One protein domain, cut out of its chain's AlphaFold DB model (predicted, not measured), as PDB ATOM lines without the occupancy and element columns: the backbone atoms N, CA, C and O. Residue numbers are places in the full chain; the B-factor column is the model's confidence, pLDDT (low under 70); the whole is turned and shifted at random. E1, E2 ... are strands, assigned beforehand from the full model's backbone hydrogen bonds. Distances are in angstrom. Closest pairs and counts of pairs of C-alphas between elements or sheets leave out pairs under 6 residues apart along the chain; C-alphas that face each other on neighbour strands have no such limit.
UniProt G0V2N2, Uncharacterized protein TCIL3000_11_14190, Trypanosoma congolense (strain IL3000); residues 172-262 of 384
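What this domain is: This is residues 172 to 262 of the 384 residues of the protein "Uncharacterized protein TCIL3000_11_14190" of Trypanosoma congolense (strain IL3000) (UniProt G0V2N2). A single seven-stranded sheet is curled like part of a barrel and folded back on itself, with E3, E2, E1 and E6 facing E5 and E4 across the hinge strand E7. The long, bent hairpin of E6 and E7 runs along the longest axis, and a long link with no named element passes by the edge strand E3. The printed part has 91 residues with seven named strands, E1 to E7 in chain order, and no named helix; the sheet order is E3, E2, E1, E6, E7, E5, E4, all antiparallel, and the class is all strand. The whole is compact, with a radius of gyration of the C-alphas of 12.5 A, and spans 39 by 32 by 25 A.

Where its parts are: E1 is residues 180 to 184, 12.4 A long, and begins at C-alpha 180 at (6.804, -7.807, 24.502). E2 is residues 188 to 192, 12.9 A, and E3 is residues 200 to 203, 10.2 A. E4 is residues 205 to 209, 13.1 A, and E5 is residues 212 to 218, 19.3 A. E6, residues 234 to 245, is 29.5 A long and bends by 69 degrees at residue 238. E7, residues 248 to 260, is the longest strand at 31.6 A; it bends by 85 degrees at residue 257 and ends at C-alpha 260 at (10.151, -1.758, 17.257).

How they stand to each other: E6 and E7 form a hairpin, with N 241 and O 252 at 2.8 A, within hydrogen-bond range. On the other side of E6 is E1, with N 181 and O 235 at 2.8 A. E1, E2 and E3 form a meander, each strand the antiparallel neighbour of the one before; N 182 and O 190 are 2.8 A apart, and N 202 and O 191 are 2.9 A apart. E5 is the antiparallel neighbour of E7, with N 215 and O 253 at 2.8 A, and forms a hairpin with E4, with N 207 and O 214 at 2.8 A. E3 runs on into E4 at 54 degrees, and the two meet only through their link. Between the leaves, the closest C-alphas of E2 and E4 are those of Val 189 and Glu 205, 7.1 A apart. E3 and E6 are among the pairs that are apart.

The domain as a whole: The C-alphas farthest apart are those of Asp 246 and His 262, at 39.6 A. The printed part has no cut. The link from E5 to E6, residues 219 to 233, is long; its residues 226 to 227 pair antiparallel with residues 200 to 201 of E3. The sheet is strongly twisted. Mean pLDDT of the printed part is 75.7; 25 residues are under 70, among them 184 to 188 and 257 to 262.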
ATOM      1  N   GLU A 172       3.684 -17.275  35.532       86.50
ATOM      2  CA  GLU A 172       4.439 -16.029  35.688       86.50
ATOM      3  C   GLU A 172       4.110 -14.981  34.612       86.50
ATOM      4  O   GLU A 172       4.084 -13.787  34.899       86.50
ATOM      5  N   ALA A 173       3.752 -15.398  33.395       87.06
ATOM      6  CA  ALA A 173       3.467 -14.470  32.301       87.06
ATOM      7  C   ALA A 173       2.228 -13.595  32.552       87.06
ATOM      8  O   ALA A 173       2.101 -12.468  32.052       87.06
ATOM      9  N   PHE A 174       1.320 -14.086  33.396       87.75
ATOM     10  CA  PHE A 174       0.122 -13.370  33.812       87.75
ATOM     11  C   PHE A 174       0.428 -12.232  34.792       87.75
ATOM     12  O   PHE A 174      -0.342 -11.275  34.846       87.75
ATOM     13  N   SER A 175       1.551 -12.279  35.518       87.88
ATOM     14  CA  SER A 175       1.938 -11.251  36.496       87.88
ATOM     15  C   SER A 175       2.944 -10.226  35.964       87.88
ATOM     16  O   SER A 175       3.205  -9.225  36.638       87.88
ATOM     17  N   TRP A 176       3.490 -10.423  34.759       90.25
ATOM     18  CA  TRP A 176       4.439  -9.481  34.164       90.25
ATOM     19  C   TRP A 176       3.843  -8.079  34.007       90.25
ATOM     20  O   TRP A 176       2.709  -7.899  33.568       90.25
ATOM     21  N   ARG A 177       4.612  -7.051  34.375       85.62
ATOM     22  CA  ARG A 177       4.178  -5.652  34.215       85.62
ATOM     23  C   ARG A 177       4.350  -5.184  32.781       85.62
ATOM     24  O   ARG A 177       3.441  -4.590  32.212       85.62
ATOM     25  N   GLU A 178       5.510  -5.481  32.213       88.25
ATOM     26  CA  GLU A 178       5.804  -5.236  30.810       88.25
ATOM     27  C   GLU A 178       5.741  -6.544  30.038       88.25
ATOM     28  O   GLU A 178       6.077  -7.606  30.564       88.25
ATOM     29  N   ARG A 179       5.261  -6.462  28.801       91.19
ATOM     30  CA  ARG A 179       5.159  -7.602  27.902       91.19
ATOM     31  C   ARG A 179       5.565  -7.162  26.510       91.19
ATOM     32  O   ARG A 179       5.180  -6.085  26.049       91.19
ATOM     33  N   TYR A 180       6.325  -8.013  25.853       90.25
ATOM     34  CA  TYR A 180       6.804  -7.807  24.502       90.25
ATOM     35  C   TYR A 180       6.425  -9.028  23.680       90.25
ATOM     36  O   TYR A 180       6.566 -10.160  24.138       90.25
ATOM     37  N   ILE A 181       5.905  -8.780  22.486       90.19
ATOM     38  CA  ILE A 181       5.624  -9.808  21.500       90.19
ATOM     39  C   ILE A 181       6.840  -9.925  20.598       90.19
ATOM     40  O   ILE A 181       7.224  -8.950  19.956       90.19
ATOM     41  N   VAL A 182       7.435 -11.109  20.559       85.81
ATOM     42  CA  VAL A 182       8.606 -11.413  19.743       85.81
ATOM     43  C   VAL A 182       8.227 -12.425  18.681       85.81
ATOM     44  O   VAL A 182       7.673 -13.483  18.982       85.81
ATOM     45  N   GLU A 183       8.565 -12.106  17.439       80.56
ATOM     46  CA  GLU A 183       8.396 -12.998  16.300       80.56
ATOM     47  C   GLU A 183       9.733 -13.705  16.042       80.56
ATOM     48  O   GLU A 183      10.747 -13.072  15.754       80.56
ATOM     49  N   CYS A 184       9.755 -15.029  16.201       66.69
ATOM     50  CA  CYS A 184      10.942 -15.857  16.003       66.69
ATOM     51  C   CYS A 184      10.782 -16.698  14.728       66.69
ATOM     52  O   CYS A 184      10.019 -17.670  14.698       66.69
ATOM     53  N   GLY A 185      11.547 -16.366  13.685       62.50
ATOM     54  CA  GLY A 185      11.483 -17.064  12.398       62.50
ATOM     55  C   GLY A 185      10.168 -16.795  11.663       62.50
ATOM     56  O   GLY A 185       9.602 -15.717  11.785       62.50
ATOM     57  N   ASN A 186       9.674 -17.768  10.894       48.22
ATOM     58  CA  ASN A 186       8.608 -17.490   9.927       48.22
ATOM     59  C   ASN A 186       7.187 -17.436  10.505       48.22
ATOM     60  O   ASN A 186       6.310 -16.995   9.773       48.22
ATOM     61  N   ARG A 187       6.913 -17.919  11.732       55.56
ATOM     62  CA  ARG A 187       5.524 -18.032  12.253       55.56
ATOM     63  C   ARG A 187       5.353 -18.086  13.775       55.56
ATOM     64  O   ARG A 187       4.215 -18.088  14.232       55.56
ATOM     65  N   VAL A 188       6.421 -18.205  14.572       60.75
ATOM     66  CA  VAL A 188       6.249 -18.464  16.011       60.75
ATOM     67  C   VAL A 188       6.306 -17.167  16.794       60.75
ATOM     68  O   VAL A 188       7.310 -16.454  16.764       60.75
ATOM     69  N   VAL A 189       5.221 -16.890  17.506       80.56
ATOM     70  CA  VAL A 189       5.055 -15.680  18.298       80.56
ATOM     71  C   VAL A 189       5.176 -16.029  19.776       80.56
ATOM     72  O   VAL A 189       4.526 -16.953  20.266       80.56
ATOM     73  N   TYR A 190       6.007 -15.275  20.488       85.75
ATOM     74  CA  TYR A 190       6.224 -15.428  21.920       85.75
ATOM     75  C   TYR A 190       5.883 -14.141  22.660       85.75
ATOM     76  O   TYR A 190       6.163 -13.051  22.169       85.75
ATOM     77  N   VAL A 191       5.343 -14.268  23.871       89.94
ATOM     78  CA  VAL A 191       5.309 -13.174  24.846       89.94
ATOM     79  C   VAL A 191       6.467 -13.321  25.824       89.94
ATOM     80  O   VAL A 191       6.691 -14.405  26.364       89.94
ATOM     81  N   CYS A 192       7.185 -12.235  26.080       90.50
ATOM     82  CA  CYS A 192       8.283 -12.182  27.042       90.50
ATOM     83  C   CYS A 192       8.207 -10.921  27.922       90.50
ATOM     84  O   CYS A 192       7.580  -9.931  27.532       90.50
ATOM     85  N   PRO A 193       8.836 -10.933  29.112       88.44
ATOM     86  CA  PRO A 193       8.855  -9.783  30.015       88.44
ATOM     87  C   PRO A 193       9.835  -8.690  29.567       88.44
ATOM     88  O   PRO A 193       9.683  -7.538  29.963       88.44
ATOM     89  N   ASP A 194      10.836  -9.044  28.757       83.50
ATOM     90  CA  ASP A 194      11.873  -8.141  28.255       83.50
ATOM     91  C   ASP A 194      12.375  -8.597  26.874       83.50
ATOM     92  O   ASP A 194      12.249  -9.755  26.477       83.50
ATOM     93  N   VAL A 195      12.970  -7.656  26.152       73.12
ATOM     94  CA  VAL A 195      13.621  -7.803  24.848       73.12
ATOM     95  C   VAL A 195      15.104  -8.158  24.944       73.12
ATOM     96  O   VAL A 195      15.783  -8.270  23.923       73.12
ATOM     97  N   SER A 196      15.648  -8.308  26.153       68.69
ATOM     98  CA  SER A 196      17.037  -8.723  26.315       68.69
ATOM     99  C   SER A 196      17.231 -10.171  25.860       68.69
ATOM    100  O   SER A 196      16.460 -11.076  26.188       68.69
ATOM    101  N   GLY A 197      18.286 -10.383  25.071       60.66
ATOM    102  CA  GLY A 197      18.679 -11.705  24.610       60.66
ATOM    103  C   GLY A 197      18.841 -12.678  25.773       60.66
ATOM    104  O   GLY A 197      19.459 -12.352  26.786       60.66
ATOM    105  N   GLY A 198      18.277 -13.874  25.628       61.00
ATOM    106  CA  GLY A 198      18.284 -14.890  26.674       61.00
ATOM    107  C   GLY A 198      17.092 -14.842  27.628       61.00
ATOM    108  O   GLY A 198      17.006 -15.722  28.484       61.00
ATOM    109  N   THR A 199      16.166 -13.899  27.445       76.94
ATOM    110  CA  THR A 199      14.869 -13.907  28.128       76.94
ATOM    111  C   THR A 199      14.021 -15.085  27.644       76.94
ATOM    112  O   THR A 199      13.978 -15.389  26.448       76.94
ATOM    113  N   ALA A 200      13.361 -15.771  28.576       81.69
ATOM    114  CA  ALA A 200      12.422 -16.836  28.258       81.69
ATOM    115  C   ALA A 200      11.028 -16.249  27.980       81.69
ATOM    116  O   ALA A 200      10.581 -15.333  28.671       81.69
ATOM    117  N   GLY A 201      10.356 -16.755  26.949       86.19
ATOM    118  CA  GLY A 201       9.005 -16.358  26.571       86.19
ATOM    119  C   GLY A 201       8.084 -17.556  26.390       86.19
ATOM    120  O   GLY A 201       8.538 -18.690  26.242       86.19
ATOM    121  N   PHE A 202       6.781 -17.308  26.379       87.12
ATOM    122  CA  PHE A 202       5.766 -18.342  26.182       87.12
ATOM    123  C   PHE A 202       5.077 -18.162  24.840       87.12
ATOM    124  O   PHE A 202       4.844 -17.032  24.414       87.12
ATOM    125  N   GLY A 203       4.774 -19.274  24.172       84.50
ATOM    126  CA  GLY A 203       4.055 -19.250  22.903       84.50
ATOM    127  C   GLY A 203       2.683 -18.607  23.072       84.50
ATOM    128  O   GLY A 203       1.981 -18.885  24.047       84.50
ATOM    129  N   VAL A 204       2.320 -17.743  22.130       82.62
ATOM    130  CA  VAL A 204       1.001 -17.113  22.069       82.62
ATOM    131  C   VAL A 204       0.341 -17.428  20.742       82.62
ATOM    132  O   VAL A 204       1.013 -17.575  19.719       82.62
ATOM    133  N   GLU A 205      -0.982 -17.501  20.749       78.81
ATOM    134  CA  GLU A 205      -1.743 -17.499  19.508       78.81
ATOM    135  C   GLU A 205      -1.889 -16.065  19.020       78.81
ATOM    136  O   GLU A 205      -2.106 -15.150  19.811       78.81
ATOM    137  N   ARG A 206      -1.757 -15.866  17.712       81.19
ATOM    138  CA  ARG A 206      -1.986 -14.583  17.054       81.19
ATOM    139  C   ARG A 206      -3.254 -14.709  16.222       81.19
ATOM    140  O   ARG A 206      -3.328 -15.590  15.374       81.19
ATOM    141  N   SER A 207      -4.205 -13.815  16.450       72.31
ATOM    142  CA  SER A 207      -5.435 -13.692  15.675       72.31
ATOM    143  C   SER A 207      -5.504 -12.282  15.110       72.31
ATOM    144  O   SER A 207      -5.494 -11.320  15.876       72.31
ATOM    145  N   THR A 208      -5.573 -12.152  13.791       70.56
ATOM    146  CA  THR A 208      -5.743 -10.858  13.124       70.56
ATOM    147  C   THR A 208      -7.138 -10.806  12.523       70.56
ATOM    148  O   THR A 208      -7.516 -11.694  11.772       70.56
ATOM    149  N   GLN A 209      -7.921  -9.787  12.873       53.44
ATOM    150  CA  GLN A 209      -9.248  -9.570  12.302       53.44
ATOM    151  C   GLN A 209      -9.464  -8.072  12.085       53.44
ATOM    152  O   GLN A 209      -9.222  -7.274  12.990       53.44
ATOM    153  N   ASN A 210      -9.905  -7.677  10.885       55.12
ATOM    154  CA  ASN A 210     -10.158  -6.277  10.512       55.12
ATOM    155  C   ASN A 210      -8.956  -5.340  10.776       55.12
ATOM    156  O   ASN A 210      -9.120  -4.233  11.289       55.12
ATOM    157  N   GLY A 211      -7.732  -5.805  10.501       59.03
ATOM    158  CA  GLY A 211      -6.499  -5.045  10.756       59.03
ATOM    159  C   GLY A 211      -6.116  -4.907  12.237       59.03
ATOM    160  O   GLY A 211      -5.152  -4.212  12.557       59.03
ATOM    161  N   ILE A 212      -6.838  -5.566  13.148       63.12
ATOM    162  CA  ILE A 212      -6.495  -5.640  14.568       63.12
ATOM    163  C   ILE A 212      -5.872  -6.996  14.856       63.12
ATOM    164  O   ILE A 212      -6.523  -8.030  14.724       63.12
ATOM    165  N   THR A 213      -4.626  -6.983  15.319       76.38
ATOM    166  CA  THR A 213      -3.951  -8.182  15.810       76.38
ATOM    167  C   THR A 213      -4.086  -8.303  17.323       76.38
ATOM    168  O   THR A 213      -3.654  -7.434  18.087       76.38
ATOM    169  N   VAL A 214      -4.648  -9.428  17.751       80.94
ATOM    170  CA  VAL A 214      -4.787  -9.838  19.143       80.94
ATOM    171  C   VAL A 214      -3.905 -11.054  19.390       80.94
ATOM    172  O   VAL A 214      -3.830 -11.970  18.572       80.94
ATOM    173  N   TYR A 215      -3.242 -11.073  20.538       85.25
ATOM    174  CA  TYR A 215      -2.409 -12.176  20.986       85.25
ATOM    175  C   TYR A 215      -3.027 -12.831  22.219       85.25
ATOM    176  O   TYR A 215      -3.425 -12.139  23.157       85.25
ATOM    177  N   LEU A 216      -3.096 -14.157  22.232       85.00
ATOM    178  CA  LEU A 216      -3.737 -14.939  23.283       85.00
ATOM    179  C   LEU A 216      -2.712 -15.849  23.952       85.00
ATOM    180  O   LEU A 216      -2.066 -16.671  23.303       85.00
ATOM    181  N   LEU A 217      -2.582 -15.717  25.270       86.50
ATOM    182  CA  LEU A 217      -1.825 -16.644  26.101       86.50
ATOM    183  C   LEU A 217      -2.793 -17.416  27.001       86.50
ATOM    184  O   LEU A 217      -3.383 -16.855  27.926       86.50
ATOM    185  N   PHE A 218      -2.911 -18.716  26.755       80.94
ATOM    186  CA  PHE A 218      -3.714 -19.630  27.566       80.94
ATOM    187  C   PHE A 218      -2.917 -20.137  28.755       80.94
ATOM    188  O   PHE A 218      -1.758 -20.519  28.611       80.94
ATOM    189  N   HIS A 219      -3.533 -20.169  29.933       82.44
ATOM    190  CA  HIS A 219      -2.902 -20.734  31.113       82.44
ATOM    191  C   HIS A 219      -2.611 -22.216  30.906       82.44
ATOM    192  O   HIS A 219      -3.482 -22.992  30.519       82.44
ATOM    193  N   SER A 220      -1.378 -22.605  31.198       78.19
ATOM    194  CA  SER A 220      -0.937 -23.983  31.131       78.19
ATOM    195  C   SER A 220       0.113 -24.229  32.201       78.19
ATOM    196  O   SER A 220       1.160 -23.580  32.220       78.19
ATOM    197  N   GLU A 221      -0.155 -25.203  33.066       76.94
ATOM    198  CA  GLU A 221       0.788 -25.693  34.078       76.94
ATOM    199  C   GLU A 221       1.985 -26.424  33.454       76.94
ATOM    200  O   GLU A 221       3.003 -26.607  34.110       76.94
ATOM    201  N   THR A 222       1.886 -26.813  32.178       73.81
ATOM    202  CA  THR A 222       2.909 -27.596  31.472       73.81
ATOM    203  C   THR A 222       3.605 -26.828  30.350       73.81
ATOM    204  O   THR A 222       4.442 -27.396  29.647       73.81
ATOM    205  N   ALA A 223       3.246 -25.561  30.125       73.81
ATOM    206  CA  ALA A 223       3.852 -24.755  29.073       73.81
ATOM    207  C   ALA A 223       5.347 -24.563  29.339       73.81
ATOM    208  O   ALA A 223       5.746 -24.063  30.387       73.81
ATOM    209  N   SER A 224       6.170 -24.947  28.365       74.31
ATOM    210  CA  SER A 224       7.617 -24.756  28.430       74.31
ATOM    211  C   SER A 224       7.986 -23.370  27.916       74.31
ATOM    212  O   SER A 224       7.549 -22.967  26.837       74.31
ATOM    213  N   ALA A 225       8.808 -22.650  28.676       80.44
ATOM    214  CA  ALA A 225       9.336 -21.369  28.239       80.44
ATOM    215  C   ALA A 225      10.412 -21.574  27.155       80.44
ATOM    216  O   ALA A 225      11.293 -22.427  27.277       80.44
ATOM    217  N   TYR A 226      10.350 -20.784  26.087       79.12
ATOM    218  CA  TYR A 226      11.313 -20.786  24.992       79.12
ATOM    219  C   TYR A 226      12.310 -19.644  25.163       79.12
ATOM    220  O   TYR A 226      11.925 -18.491  25.356       79.12
ATOM    221  N   LYS A 227      13.606 -19.947  25.070       79.62
ATOM    222  CA  LYS A 227      14.658 -18.935  25.192       79.62
ATOM    223  C   LYS A 227      14.783 -18.137  23.896       79.62
ATOM    224  O   LYS A 227      15.134 -18.687  22.854       79.62
ATOM    225  N   ILE A 228      14.539 -16.835  23.979       76.06
ATOM    226  CA  ILE A 228      14.589 -15.925  22.836       76.06
ATOM    227  C   ILE A 228      16.050 -15.543  22.545       76.06
ATOM    228  O   ILE A 228      16.828 -15.237  23.455       76.06
ATOM    229  N   GLY A 229      16.438 -15.594  21.266       67.25
ATOM    230  CA  GLY A 229      17.785 -15.243  20.797       67.25
ATOM    231  C   GLY A 229      18.115 -13.748  20.926       67.25
ATOM    232  O   GLY A 229      17.228 -12.918  21.087       67.25
ATOM    233  N   GLU A 230      19.402 -13.390  20.839       61.03
ATOM    234  CA  GLU A 230      19.893 -12.020  21.102       61.03
ATOM    235  C   GLU A 230      19.464 -10.952  20.083       61.03
ATOM    236  O   GLU A 230      19.554  -9.761  20.376       61.03
ATOM    237  N   VAL A 231      19.009 -11.351  18.894       56.59
ATOM    238  CA  VAL A 231      18.631 -10.432  17.814       56.59
ATOM    239  C   VAL A 231      17.223 -10.776  17.360       56.59
ATOM    240  O   VAL A 231      17.042 -11.571  16.444       56.59
ATOM    241  N   GLN A 232      16.226 -10.200  18.027       66.00
ATOM    242  CA  GLN A 232      14.840 -10.282  17.586       66.00
ATOM    243  C   GLN A 232      14.176  -8.912  17.630       66.00
ATOM    244  O   GLN A 232      14.480  -8.077  18.484       66.00
ATOM    245  N   THR A 233      13.284  -8.676  16.672       72.69
ATOM    246  CA  THR A 233      12.376  -7.533  16.715       72.69
ATOM    247  C   THR A 233      11.239  -7.860  17.672       72.69
ATOM    248  O   THR A 233      10.736  -8.982  17.693       72.69
ATOM    249  N   ALA A 234      10.850  -6.886  18.489       81.69
ATOM    250  CA  ALA A 234       9.739  -7.062  19.404       81.69
ATOM    251  C   ALA A 234       8.793  -5.873  19.366       81.69
ATOM    252  O   ALA A 234       9.230  -4.722  19.284       81.69
ATOM    253  N   LYS A 235       7.504  -6.183  19.480       87.12
ATOM    254  CA  LYS A 235       6.401  -5.232  19.564       87.12
ATOM    255  C   LYS A 235       6.001  -5.101  21.033       87.12
ATOM    256  O   LYS A 235       5.701  -6.102  21.687       87.12
ATOM    257  N   LYS A 236       5.998  -3.887  21.586       87.25
ATOM    258  CA  LYS A 236       5.545  -3.682  22.971       87.25
ATOM    259  C   LYS A 236       4.034  -3.897  23.060       87.25
ATOM    260  O   LYS A 236       3.268  -3.330  22.279       87.25
ATOM    261  N   VAL A 237       3.605  -4.703  24.028       88.69
ATOM    262  CA  VAL A 237       2.188  -4.850  24.363       88.69
ATOM    263  C   VAL A 237       1.733  -3.550  25.019       88.69
ATOM    264  O   VAL A 237       2.248  -3.169  26.071       88.69
ATOM    265  N   TYR A 238       0.788  -2.856  24.390       84.19
ATOM    266  CA  TYR A 238       0.238  -1.600  24.913       84.19
ATOM    267  C   TYR A 238      -1.061  -1.821  25.689       84.19
ATOM    268  O   TYR A 238      -1.462  -0.971  26.482       84.19
ATOM    269  N   HIS A 239      -1.715  -2.963  25.474       80.88
ATOM    270  CA  HIS A 239      -2.916  -3.340  26.196       80.88
ATOM    271  C   HIS A 239      -2.916  -4.834  26.493       80.88
ATOM    272  O   HIS A 239      -2.605  -5.644  25.621       80.88
ATOM    273  N   ALA A 240      -3.283  -5.193  27.720       84.19
ATOM    274  CA  ALA A 240      -3.462  -6.571  28.132       84.19
ATOM    275  C   ALA A 240      -4.663  -6.670  29.076       84.19
ATOM    276  O   ALA A 240      -4.797  -5.854  29.987       84.19
ATOM    277  N   SER A 241      -5.503  -7.678  28.875       79.88
ATOM    278  CA  SER A 241      -6.641  -7.986  29.733       79.88
ATOM    279  C   SER A 241      -6.559  -9.438  30.183       79.88
ATOM    280  O   SER A 241      -6.313 -10.339  29.378       79.88
ATOM    281  N   LEU A 242      -6.728  -9.654  31.484       80.69
ATOM    282  CA  LEU A 242      -6.755 -10.979  32.080       80.69
ATOM    283  C   LEU A 242      -8.202 -11.433  32.220       80.69
ATOM    284  O   LEU A 242      -8.969 -10.848  32.982       80.69
ATOM    285  N   VAL A 243      -8.539 -12.518  31.538       72.94
ATOM    286  CA  VAL A 243      -9.824 -13.191  31.683       72.94
ATOM    287  C   VAL A 243      -9.623 -14.422  32.554       72.94
ATOM    288  O   VAL A 243      -8.785 -15.275  32.257       72.94
ATOM    289  N   THR A 244     -10.379 -14.515  33.643       73.69
ATOM    290  CA  THR A 244     -10.368 -15.671  34.542       73.69
ATOM    291  C   THR A 244     -11.711 -16.391  34.502       73.69
ATOM    292  O   THR A 244     -12.780 -15.782  34.450       73.69
ATOM    293  N   GLY A 245     -11.657 -17.716  34.516       67.06
ATOM    294  CA  GLY A 245     -12.825 -18.575  34.599       67.06
ATOM    295  C   GLY A 245     -12.536 -19.859  35.350       67.06
ATOM    296  O   GLY A 245     -11.391 -20.146  35.690       67.06
ATOM    297  N   ASP A 246     -13.583 -20.645  35.571       58.81
ATOM    298  CA  ASP A 246     -13.495 -21.931  36.273       58.81
ATOM    299  C   ASP A 246     -12.613 -22.941  35.516       58.81
ATOM    300  O   ASP A 246     -12.065 -23.867  36.105       58.81
ATOM    301  N   GLU A 247     -12.431 -22.721  34.210       57.31
ATOM    302  CA  GLU A 247     -11.639 -23.553  33.299       57.31
ATOM    303  C   GLU A 247     -10.191 -23.068  33.113       57.31
ATOM    304  O   GLU A 247      -9.397 -23.747  32.465       57.31
ATOM    305  N   GLY A 248      -9.819 -21.910  33.671       72.75
ATOM    306  CA  GLY A 248      -8.454 -21.387  33.582       72.75
ATOM    307  C   GLY A 248      -8.370 -19.876  33.384       72.75
ATOM    308  O   GLY A 248      -9.317 -19.126  33.626       72.75
ATOM    309  N   LYS A 249      -7.189 -19.413  32.965       78.81
ATOM    310  CA  LYS A 249      -6.915 -17.996  32.698       78.81
ATOM    311  C   LYS A 249      -6.490 -17.812  31.249       78.81
ATOM    312  O   LYS A 249      -5.741 -18.629  30.720       78.81
ATOM    313  N   VAL A 250      -6.916 -16.719  30.638       78.88
ATOM    314  CA  VAL A 250      -6.455 -16.296  29.315       78.88
ATOM    315  C   VAL A 250      -6.007 -14.853  29.416       78.88
ATOM    316  O   VAL A 250      -6.721 -14.005  29.949       78.88
ATOM    317  N   LEU A 251      -4.806 -14.575  28.930       81.38
ATOM    318  CA  LEU A 251      -4.299 -13.224  28.812       81.38
ATOM    319  C   LEU A 251      -4.438 -12.798  27.353       81.38
ATOM    320  O   LEU A 251      -3.817 -13.383  26.467       81.38
ATOM    321  N   VAL A 252      -5.260 -11.780  27.130       81.69
ATOM    322  CA  VAL A 252      -5.528 -11.204  25.815       81.69
ATOM    323  C   VAL A 252      -4.708  -9.935  25.674       81.69
ATOM    324  O   VAL A 252      -4.767  -9.067  26.543       81.69
ATOM    325  N   MET A 253      -3.921  -9.824  24.613       88.88
ATOM    326  CA  MET A 253      -2.925  -8.769  24.442       88.88
ATOM    327  C   MET A 253      -3.047  -8.110  23.075       88.88
ATOM    328  O   MET A 253      -3.332  -8.768  22.084       88.88
ATOM    329  N   MET A 254      -2.758  -6.815  23.015       83.94
ATOM    330  CA  MET A 254      -2.605  -6.071  21.768       83.94
ATOM    331  C   MET A 254      -1.235  -5.398  21.738       83.94
ATOM    332  O   MET A 254      -0.783  -4.819  22.734       83.94
ATOM    333  N   ALA A 255      -0.577  -5.463  20.583       84.56
ATOM    334  CA  ALA A 255       0.709  -4.824  20.329       84.56
ATOM    335  C   ALA A 255       0.596  -3.920  19.092       84.56
ATOM    336  O   ALA A 255      -0.167  -4.226  18.179       84.56
ATOM    337  N   ARG A 256       1.293  -2.776  19.077       71.31
ATOM    338  CA  ARG A 256       1.279  -1.850  17.931       71.31
ATOM    339  C   ARG A 256       2.367  -2.235  16.936       71.31
ATOM    340  O   ARG A 256       3.517  -2.435  17.326       71.31
ATOM    341  N   GLU A 257       2.014  -2.266  15.657       61.31
ATOM    342  CA  GLU A 257       2.984  -2.206  14.566       61.31
ATOM    343  C   GLU A 257       3.543  -0.784  14.490       61.31
ATOM    344  O   GLU A 257       2.832   0.157  14.156       61.31
ATOM    345  N   GLY A 258       4.800  -0.601  14.898       52.47
ATOM    346  CA  GLY A 258       5.472   0.701  14.823       52.47
ATOM    347  C   GLY A 258       6.523   0.926  15.905       52.47
ATOM    348  O   GLY A 258       7.572   1.497  15.621       52.47
ATOM    349  N   ASP A 259       6.312   0.399  17.113       48.31
ATOM    350  CA  ASP A 259       7.260   0.544  18.226       48.31
ATOM    351  C   ASP A 259       8.221  -0.651  18.284       48.31
ATOM    352  O   ASP A 259       8.175  -1.483  19.195       48.31
ATOM    353  N   TYR A 260       9.089  -0.756  17.276       55.47
ATOM    354  CA  TYR A 260      10.151  -1.758  17.257       55.47
ATOM    355  C   TYR A 260      11.269  -1.357  18.221       55.47
ATOM    356  O   TYR A 260      12.022  -0.407  17.988       55.47
ATOM    357  N   PHE A 261      11.411  -2.107  19.313       54.78
ATOM    358  CA  PHE A 261      12.503  -1.886  20.254       54.78
ATOM    359  C   PHE A 261      13.789  -2.544  19.753       54.78
ATOM    360  O   PHE A 261      13.974  -3.755  19.843       54.78
ATOM    361  N   HIS A 262      14.727  -1.721  19.288       52.25
ATOM    362  CA  HIS A 262      16.116  -2.123  19.092       52.25
ATOM    363  C   HIS A 262      16.961  -1.601  20.247       52.25
ATOM    364  O   HIS A 262      17.382  -0.440  20.256       52.25
TER     365      HIS A 262